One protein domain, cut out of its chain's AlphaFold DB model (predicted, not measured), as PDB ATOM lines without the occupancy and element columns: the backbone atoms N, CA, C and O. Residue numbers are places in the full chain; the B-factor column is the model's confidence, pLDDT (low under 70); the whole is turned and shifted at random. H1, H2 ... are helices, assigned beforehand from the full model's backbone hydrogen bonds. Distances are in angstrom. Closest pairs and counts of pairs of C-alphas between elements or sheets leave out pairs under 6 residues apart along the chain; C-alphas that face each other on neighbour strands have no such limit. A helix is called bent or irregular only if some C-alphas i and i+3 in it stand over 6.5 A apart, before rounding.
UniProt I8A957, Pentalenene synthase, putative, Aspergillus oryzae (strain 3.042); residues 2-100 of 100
ATOM      1  N   VAL A   2     -43.574   6.413 -22.885       94.62
ATOM      2  CA  VAL A   2     -42.175   6.406 -22.382       94.62
ATOM      3  C   VAL A   2     -41.168   6.841 -23.456       94.62
ATOM      4  O   VAL A   2     -40.358   7.727 -23.222       94.62
ATOM      5  N   ALA A   3     -41.268   6.302 -24.677       92.94
ATOM      6  CA  ALA A   3     -40.401   6.714 -25.786       92.94
ATOM      7  C   ALA A   3     -40.529   8.205 -26.161       92.94
ATOM      8  O   ALA A   3     -39.564   8.789 -26.640       92.94
ATOM      9  N   ILE A   4     -41.699   8.820 -25.950       95.44
ATOM     10  CA  ILE A   4     -41.920  10.252 -26.205       95.44
ATOM     11  C   ILE A   4     -41.211  11.072 -25.125       95.44
ATOM     12  O   ILE A   4     -40.441  11.960 -25.471       95.44
ATOM     13  N   CYS A   5     -41.392  10.723 -23.847       95.81
ATOM     14  CA  CYS A   5     -40.679  11.354 -22.731       95.81
ATOM     15  C   CYS A   5     -39.162  11.273 -22.932       95.81
ATOM     16  O   CYS A   5     -38.468  12.279 -22.828       95.81
ATOM     17  N   ARG A   6     -38.661  10.094 -23.320       94.88
ATOM     18  CA  ARG A   6     -37.238   9.876 -23.605       94.88
ATOM     19  C   ARG A   6     -36.726  10.757 -24.746       94.88
ATOM     20  O   ARG A   6     -35.735  11.458 -24.588       94.88
ATOM     21  N   ARG A   7     -37.461  10.829 -25.864       93.38
ATOM     22  CA  ARG A   7     -37.133  11.730 -26.989       93.38
ATOM     23  C   ARG A   7     -37.179  13.215 -26.622       93.38
ATOM     24  O   ARG A   7     -36.515  14.003 -27.281       93.38
ATOM     25  N   ALA A   8     -37.943  13.584 -25.599       93.94
ATOM     26  CA  ALA A   8     -37.988  14.939 -25.059       93.94
ATOM     27  C   ALA A   8     -36.856  15.233 -24.050       93.94
ATOM     28  O   ALA A   8     -36.867  16.290 -23.429       93.94
ATOM     29  N   GLY A   9     -35.893  14.319 -23.878       94.19
ATOM     30  CA  GLY A   9     -34.744  14.493 -22.985       94.19
ATOM     31  C   GLY A   9     -34.943  13.935 -21.576       94.19
ATOM     32  O   GLY A   9     -34.107  14.170 -20.713       94.19
ATOM     33  N   MET A  10     -36.025  13.194 -21.315       95.94
ATOM     34  CA  MET A  10     -36.246  12.588 -20.002       95.94
ATOM     35  C   MET A  10     -35.442  11.280 -19.849       95.94
ATOM     36  O   MET A  10     -35.597  10.377 -20.681       95.94
ATOM     37  N   PRO A  11     -34.644  11.119 -18.777       96.31
ATOM     38  CA  PRO A  11     -33.956   9.863 -18.476       96.31
ATOM     39  C   PRO A  11     -34.928   8.687 -18.306       96.31
ATOM     40  O   PRO A  11     -36.106   8.876 -18.001       96.31
ATOM     41  N   ALA A  12     -34.442   7.458 -18.485       95.44
ATOM     42  CA  ALA A  12     -35.244   6.234 -18.533       95.44
ATOM     43  C   ALA A  12     -36.137   6.087 -17.309       95.44
ATOM     44  O   ALA A  12     -37.354   5.983 -17.457       95.44
ATOM     45  N   GLN A  13     -35.529   6.113 -16.122       95.31
ATOM     46  CA  GLN A  13     -36.243   5.908 -14.869       95.31
ATOM     47  C   GLN A  13     -37.333   6.967 -14.689       95.31
ATOM     48  O   GLN A  13     -38.498   6.621 -14.541       95.31
ATOM     49  N   MET A  14     -36.985   8.246 -14.865       96.38
ATOM     50  CA  MET A  14     -37.947   9.349 -14.791       96.38
ATOM     51  C   MET A  14     -39.087   9.212 -15.805       96.38
ATOM     52  O   MET A  14     -40.235   9.504 -15.484       96.38
ATOM     53  N   ALA A  15     -38.799   8.752 -17.025       97.00
ATOM     54  CA  ALA A  15     -39.817   8.525 -18.043       97.00
ATOM     55  C   ALA A  15     -40.775   7.393 -17.655       97.00
ATOM     56  O   ALA A  15     -41.982   7.527 -17.856       97.00
ATOM     57  N   PHE A  16     -40.270   6.290 -17.099       96.38
ATOM     58  CA  PHE A  16     -41.124   5.222 -16.580       96.38
ATOM     59  C   PHE A  16     -41.944   5.685 -15.377       96.38
ATOM     60  O   PHE A  16     -43.149   5.444 -15.369       96.38
ATOM     61  N   ASP A  17     -41.344   6.406 -14.431       97.06
ATOM     62  CA  ASP A  17     -42.028   6.925 -13.241       97.06
ATOM     63  C   ASP A  17     -43.134   7.917 -13.624       97.06
ATOM     64  O   ASP A  17     -44.258   7.823 -13.132       97.06
ATOM     65  N   HIS A  18     -42.855   8.820 -14.568       97.38
ATOM     66  CA  HIS A  18     -43.834   9.782 -15.071       97.38
ATOM     67  C   HIS A  18     -45.041   9.083 -15.710       97.38
ATOM     68  O   HIS A  18     -46.187   9.384 -15.374       97.38
ATOM     69  N   ILE A  19     -44.804   8.103 -16.590       97.25
ATOM     70  CA  ILE A  19     -45.890   7.323 -17.204       97.25
ATOM     71  C   ILE A  19     -46.599   6.433 -16.178       97.25
ATOM     72  O   ILE A  19     -47.813   6.257 -16.269       97.25
ATOM     73  N   GLY A  20     -45.881   5.917 -15.180       96.38
ATOM     74  CA  GLY A  20     -46.457   5.211 -14.037       96.38
ATOM     75  C   GLY A  20     -47.441   6.090 -13.267       96.38
ATOM     76  O   GLY A  20     -48.559   5.659 -12.994       96.38
ATOM     77  N   GLY A  21     -47.078   7.350 -13.014       98.00
ATOM     78  CA  GLY A  21     -47.970   8.349 -12.423       98.00
ATOM     79  C   GLY A  21     -49.235   8.576 -13.252       98.00
ATOM     80  O   GLY A  21     -50.335   8.540 -12.709       98.00
ATOM     81  N   MET A  22     -49.106   8.711 -14.576       97.75
ATOM     82  CA  MET A  22     -50.270   8.852 -15.464       97.75
ATOM     83  C   MET A  22     -51.191   7.624 -15.421       97.75
ATOM     84  O   MET A  22     -52.411   7.773 -15.391       97.75
ATOM     85  N   LEU A  23     -50.628   6.411 -15.383       96.00
ATOM     86  CA  LEU A  23     -51.412   5.181 -15.235       96.00
ATOM     87  C   LEU A  23     -52.156   5.143 -13.893       96.00
ATOM     88  O   LEU A  23     -53.319   4.743 -13.862       96.00
ATOM     89  N   LEU A  24     -51.521   5.581 -12.800       96.81
ATOM     90  CA  LEU A  24     -52.169   5.689 -11.489       96.81
ATOM     91  C   LEU A  24     -53.333   6.687 -11.509       96.81
ATOM     92  O   LEU A  24     -54.391   6.379 -10.962       96.81
ATOM     93  N   SER A  25     -53.186   7.831 -12.185       98.00
ATOM     94  CA  SER A  25     -54.290   8.780 -12.380       98.00
ATOM     95  C   SER A  25     -55.461   8.145 -13.132       98.00
ATOM     96  O   SER A  25     -56.597   8.271 -12.693       98.00
ATOM     97  N   CYS A  26     -55.207   7.368 -14.191       96.38
ATOM     98  CA  CYS A  26     -56.280   6.654 -14.888       96.38
ATOM     99  C   CYS A  26     -57.014   5.649 -13.983       96.38
ATOM    100  O   CYS A  26     -58.229   5.508 -14.096       96.38
ATOM    101  N   TYR A  27     -56.307   4.951 -13.084       95.81
ATOM    102  CA  TYR A  27     -56.961   4.076 -12.104       95.81
ATOM    103  C   TYR A  27     -57.803   4.864 -11.102       95.81
ATOM    104  O   TYR A  27     -58.904   4.434 -10.768       95.81
ATOM    105  N   HIS A  28     -57.311   6.010 -10.636       97.56
ATOM    106  CA  HIS A  28     -58.074   6.892  -9.763       97.56
ATOM    107  C   HIS A  28     -59.379   7.349 -10.435       97.56
ATOM    108  O   HIS A  28     -60.458   7.155  -9.876       97.56
ATOM    109  N   ASP A  29     -59.296   7.852 -11.667       97.69
ATOM    110  CA  ASP A  29     -60.461   8.303 -12.434       97.69
ATOM    111  C   ASP A  29     -61.439   7.154 -12.714       97.69
ATOM    112  O   ASP A  29     -62.653   7.333 -12.639       97.69
ATOM    113  N   TRP A  30     -60.922   5.946 -12.964       96.56
ATOM    114  CA  TRP A  30     -61.738   4.741 -13.099       96.56
ATOM    115  C   TRP A  30     -62.557   4.460 -11.833       96.56
ATOM    116  O   TRP A  30     -63.747   4.164 -11.927       96.56
ATOM    117  N   TYR A  31     -61.954   4.547 -10.643       96.75
ATOM    118  CA  TYR A  31     -62.676   4.310  -9.390       96.75
ATOM    119  C   TYR A  31     -63.744   5.367  -9.117       96.75
ATOM    120  O   TYR A  31     -64.830   5.005  -8.666       96.75
ATOM    121  N   LEU A  32     -63.468   6.635  -9.430       98.19
ATOM    122  CA  LEU A  32     -64.474   7.694  -9.350       98.19
ATOM    123  C   LEU A  32     -65.635   7.425 -10.313       98.19
ATOM    124  O   LEU A  32     -66.788   7.426  -9.897       98.19
ATOM    125  N   ALA A  33     -65.336   7.073 -11.565       97.38
ATOM    126  CA  ALA A  33     -66.359   6.742 -12.552       97.38
ATOM    127  C   ALA A  33     -67.224   5.539 -12.135       97.38
ATOM    128  O   ALA A  33     -68.420   5.522 -12.415       97.38
ATOM    129  N   LEU A  34     -66.644   4.539 -11.460       97.00
ATOM    130  CA  LEU A  34     -67.406   3.418 -10.903       97.00
ATOM    131  C   LEU A  34     -68.309   3.834  -9.735       97.00
ATOM    132  O   LEU A  34     -69.398   3.280  -9.595       97.00
ATOM    133  N   ALA A  35     -67.856   4.762  -8.892       97.00
ATOM    134  CA  ALA A  35     -68.641   5.274  -7.771       97.00
ATOM    135  C   ALA A  35     -69.816   6.150  -8.238       97.00
ATOM    136  O   ALA A  35     -70.877   6.117  -7.621       97.00
ATOM    137  N   ASP A  36     -69.638   6.861  -9.353       97.62
ATOM    138  CA  ASP A  36     -70.630   7.771  -9.938       97.62
ATOM    139  C   ASP A  36     -71.603   7.082 -10.916       97.62
ATOM    140  O   ASP A  36     -72.372   7.751 -11.613       97.62
ATOM    141  N   LEU A  37     -71.595   5.745 -10.995       97.69
ATOM    142  CA  LEU A  37     -72.538   5.015 -11.843       97.69
ATOM    143  C   LEU A  37     -73.982   5.289 -11.392       97.69
ATOM    144  O   LEU A  37     -74.321   5.036 -10.231       97.69
ATOM    145  N   PRO A  38     -74.870   5.747 -12.291       97.31
ATOM    146  CA  PRO A  38     -76.283   5.826 -11.964       97.31
ATOM    147  C   PRO A  38     -76.869   4.406 -11.873       97.31
ATOM    148  O   PRO A  38     -76.293   3.444 -12.376       97.31
ATOM    149  N   SER A  39     -78.027   4.270 -11.229       96.88
ATOM    150  CA  SER A  39     -78.786   3.016 -11.243       96.88
ATOM    151  C   SER A  39     -79.858   3.078 -12.322       96.88
ATOM    152  O   SER A  39     -80.553   4.086 -12.475       96.88
ATOM    153  N   TRP A  40     -80.003   1.975 -13.048       98.12
ATOM    154  CA  TRP A  40     -81.018   1.782 -14.081       98.12
ATOM    155  C   TRP A  40     -82.004   0.661 -13.718       98.12
ATOM    156  O   TRP A  40     -82.877   0.314 -14.514       98.12
ATOM    157  N   GLY A  41     -81.886   0.107 -12.507       98.06
ATOM    158  CA  GLY A  41     -82.675  -1.017 -12.023       98.06
ATOM    159  C   GLY A  41     -81.937  -2.350 -12.157       98.06
ATOM    160  O   GLY A  41     -81.073  -2.538 -13.012       98.06
ATOM    161  N   GLN A  42     -82.317  -3.307 -11.307       97.88
ATOM    162  CA  GLN A  42     -81.540  -4.519 -11.019       97.88
ATOM    163  C   GLN A  42     -81.062  -5.298 -12.256       97.88
ATOM    164  O   GLN A  42     -79.927  -5.772 -12.271       97.88
ATOM    165  N   SER A  43     -81.911  -5.451 -13.278       98.38
ATOM    166  CA  SER A  43     -81.550  -6.206 -14.486       98.38
ATOM    167  C   SER A  43     -80.396  -5.546 -15.242       98.38
ATOM    168  O   SER A  43     -79.408  -6.206 -15.551       98.38
ATOM    169  N   VAL A  44     -80.501  -4.239 -15.494       98.50
ATOM    170  CA  VAL A  44     -79.488  -3.474 -16.232       98.50
ATOM    171  C   VAL A  44     -78.229  -3.317 -15.385       98.50
ATOM    172  O   VAL A  44     -77.127  -3.546 -15.876       98.50
ATOM    173  N   ASP A  45     -78.381  -3.023 -14.093       98.44
ATOM    174  CA  ASP A  45     -77.253  -2.876 -13.171       98.44
ATOM    175  C   ASP A  45     -76.410  -4.168 -13.116       98.44
ATOM    176  O   ASP A  45     -75.179  -4.117 -13.112       98.44
ATOM    177  N   SER A  46     -77.050  -5.345 -13.155       98.31
ATOM    178  CA  SER A  46     -76.356  -6.640 -13.201       98.31
ATOM    179  C   SER A  46     -75.513  -6.819 -14.472       98.31
ATOM    180  O   SER A  46     -74.360  -7.261 -14.393       98.31
ATOM    181  N   GLU A  47     -76.055  -6.461 -15.637       98.62
ATOM    182  CA  GLU A  47     -75.346  -6.537 -16.922       98.62
ATOM    183  C   GLU A  47     -74.179  -5.547 -16.986       98.62
ATOM    184  O   GLU A  47     -73.067  -5.918 -17.374       98.62
ATOM    185  N   VAL A  48     -74.385  -4.313 -16.520       98.44
ATOM    186  CA  VAL A  48     -73.337  -3.285 -16.431       98.44
ATOM    187  C   VAL A  48     -72.183  -3.772 -15.553       98.44
ATOM    188  O   VAL A  48     -71.020  -3.705 -15.957       98.44
ATOM    189  N   GLN A  49     -72.477  -4.350 -14.387       98.00
ATOM    190  CA  GLN A  49     -71.449  -4.913 -13.508       98.00
ATOM    191  C   GLN A  49     -70.710  -6.095 -14.152       98.00
ATOM    192  O   GLN A  49     -69.501  -6.254 -13.962       98.00
ATOM    193  N   GLN A  50     -71.400  -6.932 -14.932       98.44
ATOM    194  CA  GLN A  50     -70.753  -8.003 -15.689       98.44
ATOM    195  C   GLN A  50     -69.807  -7.452 -16.762       98.44
ATOM    196  O   GLN A  50     -68.678  -7.938 -16.880       98.44
ATOM    197  N   TYR A  51     -70.232  -6.425 -17.494       98.19
ATOM    198  CA  TYR A  51     -69.404  -5.748 -18.485       98.19
ATOM    199  C   TYR A  51     -68.151  -5.126 -17.849       98.19
ATOM    200  O   TYR A  51     -67.038  -5.391 -18.306       98.19
ATOM    201  N   ILE A  52     -68.307  -4.394 -16.741       97.94
ATOM    202  CA  ILE A  52     -67.196  -3.782 -15.990       97.94
ATOM    203  C   ILE A  52     -66.167  -4.835 -15.568       97.94
ATOM    204  O   ILE A  52     -64.969  -4.650 -15.795       97.94
ATOM    205  N   ARG A  53     -66.615  -5.975 -15.019       97.75
ATOM    206  CA  ARG A  53     -65.719  -7.098 -14.686       97.75
ATOM    207  C   ARG A  53     -64.974  -7.619 -15.915       97.75
ATOM    208  O   ARG A  53     -63.791  -7.940 -15.826       97.75
ATOM    209  N   GLY A  54     -65.644  -7.688 -17.065       98.12
ATOM    210  CA  GLY A  54     -65.021  -8.031 -18.343       98.12
ATOM    211  C   GLY A  54     -63.874  -7.084 -18.699       98.12
ATOM    212  O   GLY A  54     -62.768  -7.542 -18.983       98.12
ATOM    213  N   VAL A  55     -64.096  -5.773 -18.601       97.12
ATOM    214  CA  VAL A  55     -63.058  -4.767 -18.880       97.12
ATOM    215  C   VAL A  55     -61.888  -4.870 -17.891       97.12
ATOM    216  O   VAL A  55     -60.730  -4.867 -18.308       97.12
ATOM    217  N   GLN A  56     -62.158  -5.063 -16.597       95.44
ATOM    218  CA  GLN A  56     -61.112  -5.288 -15.587       95.44
ATOM    219  C   GLN A  56     -60.262  -6.530 -15.900       95.44
ATOM    220  O   GLN A  56     -59.034  -6.513 -15.760       95.44
ATOM    221  N   ASN A  57     -60.894  -7.602 -16.384       97.25
ATOM    222  CA  ASN A  57     -60.187  -8.810 -16.796       97.25
ATOM    223  C   ASN A  57     -59.269  -8.568 -17.999       97.25
ATOM    224  O   ASN A  57     -58.186  -9.148 -18.037       97.25
ATOM    225  N   VAL A  58     -59.640  -7.694 -18.943       96.75
ATOM    226  CA  VAL A  58     -58.774  -7.328 -20.079       96.75
ATOM    227  C   VAL A  58     -57.486  -6.660 -19.594       96.75
ATOM    228  O   VAL A  58     -56.401  -7.022 -20.054       96.75
ATOM    229  N   VAL A  59     -57.574  -5.746 -18.623       93.56
ATOM    230  CA  VAL A  59     -56.395  -5.084 -18.032       93.56
ATOM    231  C   VAL A  59     -55.458  -6.113 -17.393       93.56
ATOM    232  O   VAL A  59     -54.261  -6.150 -17.689       93.56
ATOM    233  N   LYS A  60     -56.008  -7.016 -16.573       94.00
ATOM    234  CA  LYS A  60     -55.238  -8.084 -15.922       94.00
ATOM    235  C   LYS A  60     -54.628  -9.063 -16.933       94.00
ATOM    236  O   LYS A  60     -53.471  -9.461 -16.790       94.00
ATOM    237  N   ALA A  61     -55.384  -9.441 -17.962       96.44
ATOM    238  CA  ALA A  61     -54.920 -10.334 -19.016       96.44
ATOM    239  C   ALA A  61     -53.753  -9.724 -19.800       96.44
ATOM    240  O   ALA A  61     -52.782 -10.428 -20.073       96.44
ATOM    241  N   ASN A  62     -53.800  -8.421 -20.096       94.69
ATOM    242  CA  ASN A  62     -52.716  -7.719 -20.779       94.69
ATOM    243  C   ASN A  62     -51.409  -7.765 -19.966       94.69
ATOM    244  O   ASN A  62     -50.362  -8.126 -20.508       94.69
ATOM    245  N   LEU A  63     -51.472  -7.507 -18.653       91.31
ATOM    246  CA  LEU A  63     -50.304  -7.624 -17.771       91.31
ATOM    247  C   LEU A  63     -49.718  -9.041 -17.795       91.31
ATOM    248  O   LEU A  63     -48.523  -9.217 -18.032       91.31
ATOM    249  N   HIS A  64     -50.554 -10.067 -17.613       92.81
ATOM    250  CA  HIS A  64     -50.084 -11.452 -17.646       92.81
ATOM    251  C   HIS A  64     -49.494 -11.841 -19.001       92.81
ATOM    252  O   HIS A  64     -48.450 -12.484 -19.050       92.81
ATOM    253  N   TRP A  65     -50.143 -11.461 -20.099       95.38
ATOM    254  CA  TRP A  65     -49.674 -11.780 -21.441       95.38
ATOM    255  C   TRP A  65     -48.351 -11.080 -21.765       95.38
ATOM    256  O   TRP A  65     -47.454 -11.705 -22.337       95.38
ATOM    257  N   SER A  66     -48.184  -9.826 -21.343       93.06
ATOM    258  CA  SER A  66     -46.955  -9.058 -21.566       93.06
ATOM    259  C   SER A  66     -45.729  -9.738 -20.947       93.06
ATOM    260  O   SER A  66     -44.687  -9.811 -21.594       93.06
ATOM    261  N   PHE A  67     -45.872 -10.338 -19.760       92.06
ATOM    262  CA  PHE A  67     -44.791 -11.082 -19.097       92.06
ATOM    263  C   PHE A  67     -44.733 -12.579 -19.439       92.06
ATOM    264  O   PHE A  67     -43.811 -13.257 -19.005       92.06
ATOM    265  N   ARG A  68     -45.675 -13.125 -20.220       90.75
ATOM    266  CA  ARG A  68     -45.690 -14.558 -20.592       90.75
ATOM    267  C   ARG A  68     -45.395 -14.837 -22.059       90.75
ATOM    268  O   ARG A  68     -44.879 -15.896 -22.375       90.75
ATOM    269  N   SER A  69     -45.725 -13.916 -22.957       93.56
ATOM    270  CA  SER A  69     -45.708 -14.163 -24.406       93.56
ATOM    271  C   SER A  69     -44.318 -14.211 -25.052       93.56
ATOM    272  O   SER A  69     -44.223 -14.498 -26.239       93.56
ATOM    273  N   GLY A  70     -43.253 -13.849 -24.331       92.12
ATOM    274  CA  GLY A  70     -41.902 -13.652 -24.873       92.12
ATOM    275  C   GLY A  70     -41.747 -12.431 -25.790       92.12
ATOM    276  O   GLY A  70     -40.627 -12.056 -26.117       92.12
ATOM    277  N   ARG A  71     -42.844 -11.761 -26.178       94.88
ATOM    278  CA  ARG A  71     -42.827 -10.675 -27.173       94.88
ATOM    279  C   ARG A  71     -41.936  -9.493 -26.780       94.88
ATOM    280  O   ARG A  71     -41.350  -8.876 -27.662       94.88
ATOM    281  N   TYR A  72     -41.900  -9.143 -25.495       93.19
ATOM    282  CA  TYR A  72     -41.240  -7.920 -25.026       93.19
ATOM    283  C   TYR A  72     -39.872  -8.168 -24.395       93.19
ATOM    284  O   TYR A  72     -38.964  -7.379 -24.641       93.19
ATOM    285  N   PHE A  73     -39.708  -9.245 -23.617       93.38
ATOM    286  CA  PHE A  73     -38.451  -9.513 -22.908       93.38
ATOM    287  C   PHE A  73     -37.824 -10.870 -23.254       93.38
ATOM    288  O   PHE A  73     -36.784 -11.208 -22.694       93.38
ATOM    289  N   GLY A  74     -38.403 -11.642 -24.182       93.62
ATOM    290  CA  GLY A  74     -37.880 -12.957 -24.566       93.62
ATOM    291  C   GLY A  74     -37.668 -13.863 -23.350       93.62
ATOM    292  O   GLY A  74     -38.542 -13.968 -22.489       93.62
ATOM    293  N   GLU A  75     -36.476 -14.453 -23.252       93.94
ATOM    294  CA  GLU A  75     -36.054 -15.299 -22.125       93.94
ATOM    295  C   GLU A  75     -35.998 -14.550 -20.779       93.94
ATOM    296  O   GLU A  75     -36.114 -15.162 -19.720       93.94
ATOM    297  N   ALA A  76     -35.875 -13.216 -20.785       93.94
ATOM    298  CA  ALA A  76     -35.829 -12.415 -19.560       93.94
ATOM    299  C   ALA A  76     -37.216 -12.178 -18.930       93.94
ATOM    300  O   ALA A  76     -37.306 -11.587 -17.856       93.94
ATOM    301  N   ASN A  77     -38.304 -12.636 -19.558       93.50
ATOM    302  CA  ASN A  77     -39.683 -12.387 -19.129       93.50
ATOM    303  C   ASN A  77     -39.944 -12.656 -17.635       93.50
ATOM    304  O   ASN A  77     -40.508 -11.804 -16.947       93.50
ATOM    305  N   GLU A  78     -39.543 -13.825 -17.125       92.62
ATOM    306  CA  GLU A  78     -39.780 -14.180 -15.719       92.62
ATOM    307  C   GLU A  78     -38.921 -13.364 -14.750       92.62
ATOM    308  O   GLU A  78     -39.389 -13.035 -13.660       92.62
ATOM    309  N   GLU A  79     -37.701 -13.006 -15.145       95.31
ATOM    310  CA  GLU A  79     -36.818 -12.168 -14.334       95.31
ATOM    311  C   GLU A  79     -37.377 -10.748 -14.219       95.31
ATOM    312  O   GLU A  79     -37.550 -10.230 -13.115       95.31
ATOM    313  N   VAL A  80     -37.777 -10.156 -15.349       95.56
ATOM    314  CA  VAL A  80     -38.416  -8.834 -15.381       95.56
ATOM    315  C   VAL A  80     -39.712  -8.843 -14.569       95.56
ATOM    316  O   VAL A  80     -39.964  -7.923 -13.797       95.56
ATOM    317  N   ARG A  81     -40.540  -9.890 -14.683       93.88
ATOM    318  CA  ARG A  81     -41.797  -9.995 -13.923       93.88
ATOM    319  C   ARG A  81     -41.566 -10.030 -12.409       93.88
ATOM    320  O   ARG A  81     -42.396  -9.521 -11.661       93.88
ATOM    321  N   LYS A  82     -40.496 -10.688 -11.952       95.00
ATOM    322  CA  LYS A  82     -40.172 -10.823 -10.523       95.00
ATOM    323  C   LYS A  82     -39.543  -9.560  -9.946       95.00
ATOM    324  O   LYS A  82     -39.847  -9.213  -8.811       95.00
ATOM    325  N   THR A  83     -38.671  -8.910 -10.707       95.94
ATOM    326  CA  THR A  83     -37.860  -7.783 -10.223       95.94
ATOM    327  C   THR A  83     -38.457  -6.421 -10.551       95.94
ATOM    328  O   THR A  83     -38.176  -5.450  -9.859       95.94
ATOM    329  N   GLY A  84     -39.259  -6.330 -11.614       92.31
ATOM    330  CA  GLY A  84     -39.694  -5.062 -12.196       92.31
ATOM    331  C   GLY A  84     -38.585  -4.310 -12.943       92.31
ATOM    332  O   GLY A  84     -38.821  -3.194 -13.401       92.31
ATOM    333  N   ILE A  85     -37.390  -4.893 -13.085       94.81
ATOM    334  CA  ILE A  85     -36.233  -4.239 -13.700       94.81
ATOM    335  C   ILE A  85     -36.197  -4.572 -15.190       94.81
ATOM    336  O   ILE A  85     -36.194  -5.737 -15.579       94.81
ATOM    337  N   VAL A  86     -36.135  -3.539 -16.034       93.12
ATOM    338  CA  VAL A  86     -36.014  -3.666 -17.493       93.12
ATOM    339  C   VAL A  86     -34.732  -3.010 -17.985       93.12
ATOM    340  O   VAL A  86     -34.382  -1.910 -17.566       93.12
ATOM    341  N   THR A  87     -34.047  -3.659 -18.928       91.69
ATOM    342  CA  THR A  87     -32.951  -3.024 -19.670       91.69
ATOM    343  C   THR A  87     -33.524  -2.338 -20.899       91.69
ATOM    344  O   THR A  87     -34.227  -2.959 -21.696       91.69
ATOM    345  N   VAL A  88     -33.223  -1.053 -21.065       92.06
ATOM    346  CA  VAL A  88     -33.639  -0.265 -22.229       92.06
ATOM    347  C   VAL A  88     -32.428   0.252 -22.986       92.06
ATOM    348  O   VAL A  88     -31.340   0.371 -22.431       92.06
ATOM    349  N   GLN A  89     -32.618   0.574 -24.265       90.62
ATOM    350  CA  GLN A  89     -31.569   1.191 -25.069       90.62
ATOM    351  C   GLN A  89     -31.139   2.528 -24.436       90.62
ATOM    352  O   GLN A  89     -32.013   3.389 -24.270       90.62
ATOM    353  N   PRO A  90     -29.842   2.728 -24.130       91.25
ATOM    354  CA  PRO A  90     -29.344   3.973 -23.552       91.25
ATOM    355  C   PRO A  90     -29.592   5.184 -24.457       91.25
ATOM    356  O   PRO A  90     -29.536   5.082 -25.685       91.25
ATOM    357  N   GLN A  91     -29.840   6.337 -23.845       90.25
ATOM    358  CA  GLN A  91     -29.875   7.649 -24.493       90.25
ATOM    359  C   GLN A  91     -28.952   8.621 -23.756       90.25
ATOM    360  O   GLN A  91     -28.630   8.398 -22.592       90.25
ATOM    361  N   SER A  92     -28.542   9.713 -24.409       89.06
ATOM    362  CA  SER A  92     -27.607  10.691 -23.828       89.06
ATOM    363  C   SER A  92     -28.059  11.209 -22.456       89.06
ATOM    364  O   SER A  92     -27.252  11.284 -21.536       89.06
ATOM    365  N   ALA A  93     -29.366  11.448 -22.293       88.38
ATOM    366  CA  ALA A  93     -29.969  11.888 -21.034       88.38
ATOM    367  C   ALA A  93     -29.800  10.884 -19.873       88.38
ATOM    368  O   ALA A  93     -29.816  11.282 -18.714       88.38
ATOM    369  N   ASP A  94     -29.630   9.586 -20.157       87.88
ATOM    370  CA  ASP A  94     -29.391   8.578 -19.116       87.88
ATOM    371  C   ASP A  94     -27.952   8.651 -18.578       87.88
ATOM    372  O   ASP A  94     -27.710   8.349 -17.413       87.88
ATOM    373  N   VAL A  95     -26.998   9.051 -19.426       79.94
ATOM    374  CA  VAL A  95     -25.564   9.097 -19.100       79.94
ATOM    375  C   VAL A  95     -25.230  10.339 -18.277       79.94
ATOM    376  O   VAL A  95     -24.522  10.238 -17.278       79.94
ATOM    377  N   GLU A  96     -25.775  11.499 -18.647       72.69
ATOM    378  CA  GLU A  96     -25.582  12.756 -17.906       72.69
ATOM    379  C   GLU A  96     -26.030  12.648 -16.440       72.69
ATOM    380  O   GLU A  96     -25.369  13.186 -15.557       72.69
ATOM    381  N   LEU A  97     -27.095  11.885 -16.165       67.75
ATOM    382  CA  LEU A  97     -27.587  11.659 -14.805       67.75
ATOM    383  C   LEU A  97     -26.667  10.752 -13.967       67.75
ATOM    384  O   LEU A  97     -26.698  10.820 -12.749       67.75
ATOM    385  N   SER A  98     -25.869   9.890 -14.602       63.66
ATOM    386  CA  SER A  98     -24.973   8.951 -13.905       63.66
ATOM    387  C   SER A  98     -23.612   9.546 -13.523       63.66
ATOM    388  O   SER A  98     -22.835   8.898 -12.826       63.66
ATOM    389  N   ILE A  99     -23.315  10.755 -14.007       61.47
ATOM    390  CA  ILE A  99     -22.069  11.491 -13.741       61.47
ATOM    391  C   ILE A  99     -22.257  12.515 -12.600       61.47
ATOM    392  O   ILE A  99     -21.270  12.999 -12.043       61.47
ATOM    393  N   LEU A 100     -23.508  12.826 -12.249       52.50
ATOM    394  CA  LEU A 100     -23.907  13.678 -11.124       52.50
ATOM    395  C   LEU A 100     -24.120  12.846  -9.854       52.50
ATOM    396  O   LEU A 100     -23.779  13.372  -8.771       52.50
TER     397      LEU A 100
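AT A GLANCE: This is residues 2 to 100 of the 100 residues of the protein "Pentalenene synthase, putative" of Aspergillus oryzae (strain 3.042) (UniProt I8A957). Two long helices, H3 and H2, make a long, open V: H3 runs back nearly opposite to H2, joined to it at one end by residues 36 to 41, with a gap between them. At the far ends of the V sit short helices: H4 packs on the end of H3, H1 folds back on the beginning of H2, and H5 lies near H1 and H2. The 99 printed residues hold five named helices, H1 to H5 in order, and no named strand, an all-helix class. The whole is only just loose, close to extended, with a radius of gyration of the C-alphas of 18.9 A and spans of 61 by 29 by 19 A.

IN THESE COORDINATES: H3, residues 42 to 68, is 38.4 A long and begins at C-alpha 42 (-81.540, -4.519, -11.019). H2, residues 12 to 35, is 35.1 A long. H4 covers residues 74 to 83, 15.2 A. H1 covers residues 2 to 7, 8.7 A, from C-alpha 2 (-42.175, 6.406, -22.382). H5, residues 92 to 99, is 11.5 A long and ends at C-alpha 99 (-22.069, 11.491, -13.741).

HOW THE PARTS SIT: H3 touches H4 with residues 67 to 68 alone, at a steep tilt of 66 degrees; the closest C-alphas, of Phe 67 and Asn 77, are 5.3 A apart. H2 and H3 are apart. H1 and H2 form a helical hairpin, their closest C-alphas, of Val 2 and Ala 15, 5.4 A apart. H5 is close to H2 but not clearly touching: the closest C-alphas, of Ala 12 and Asp 94, are 6.3 A apart. H4 is irregular, with C-alphas 75 and 78 7.5 A apart. Every O i to N i+4 pair is within hydrogen-bond range in H1, H2 and H3, against 4 of 6 in H4 and 1 of 4 in H5, where 2 of 5 O i to N i+3 pairs are.

THE WHOLE: The C-alphas farthest apart, of Ser 43 and Ile 99, are 62.1 A apart. The printed part has no cut and no long link. Residues 97 to 100 have pLDDT under 70.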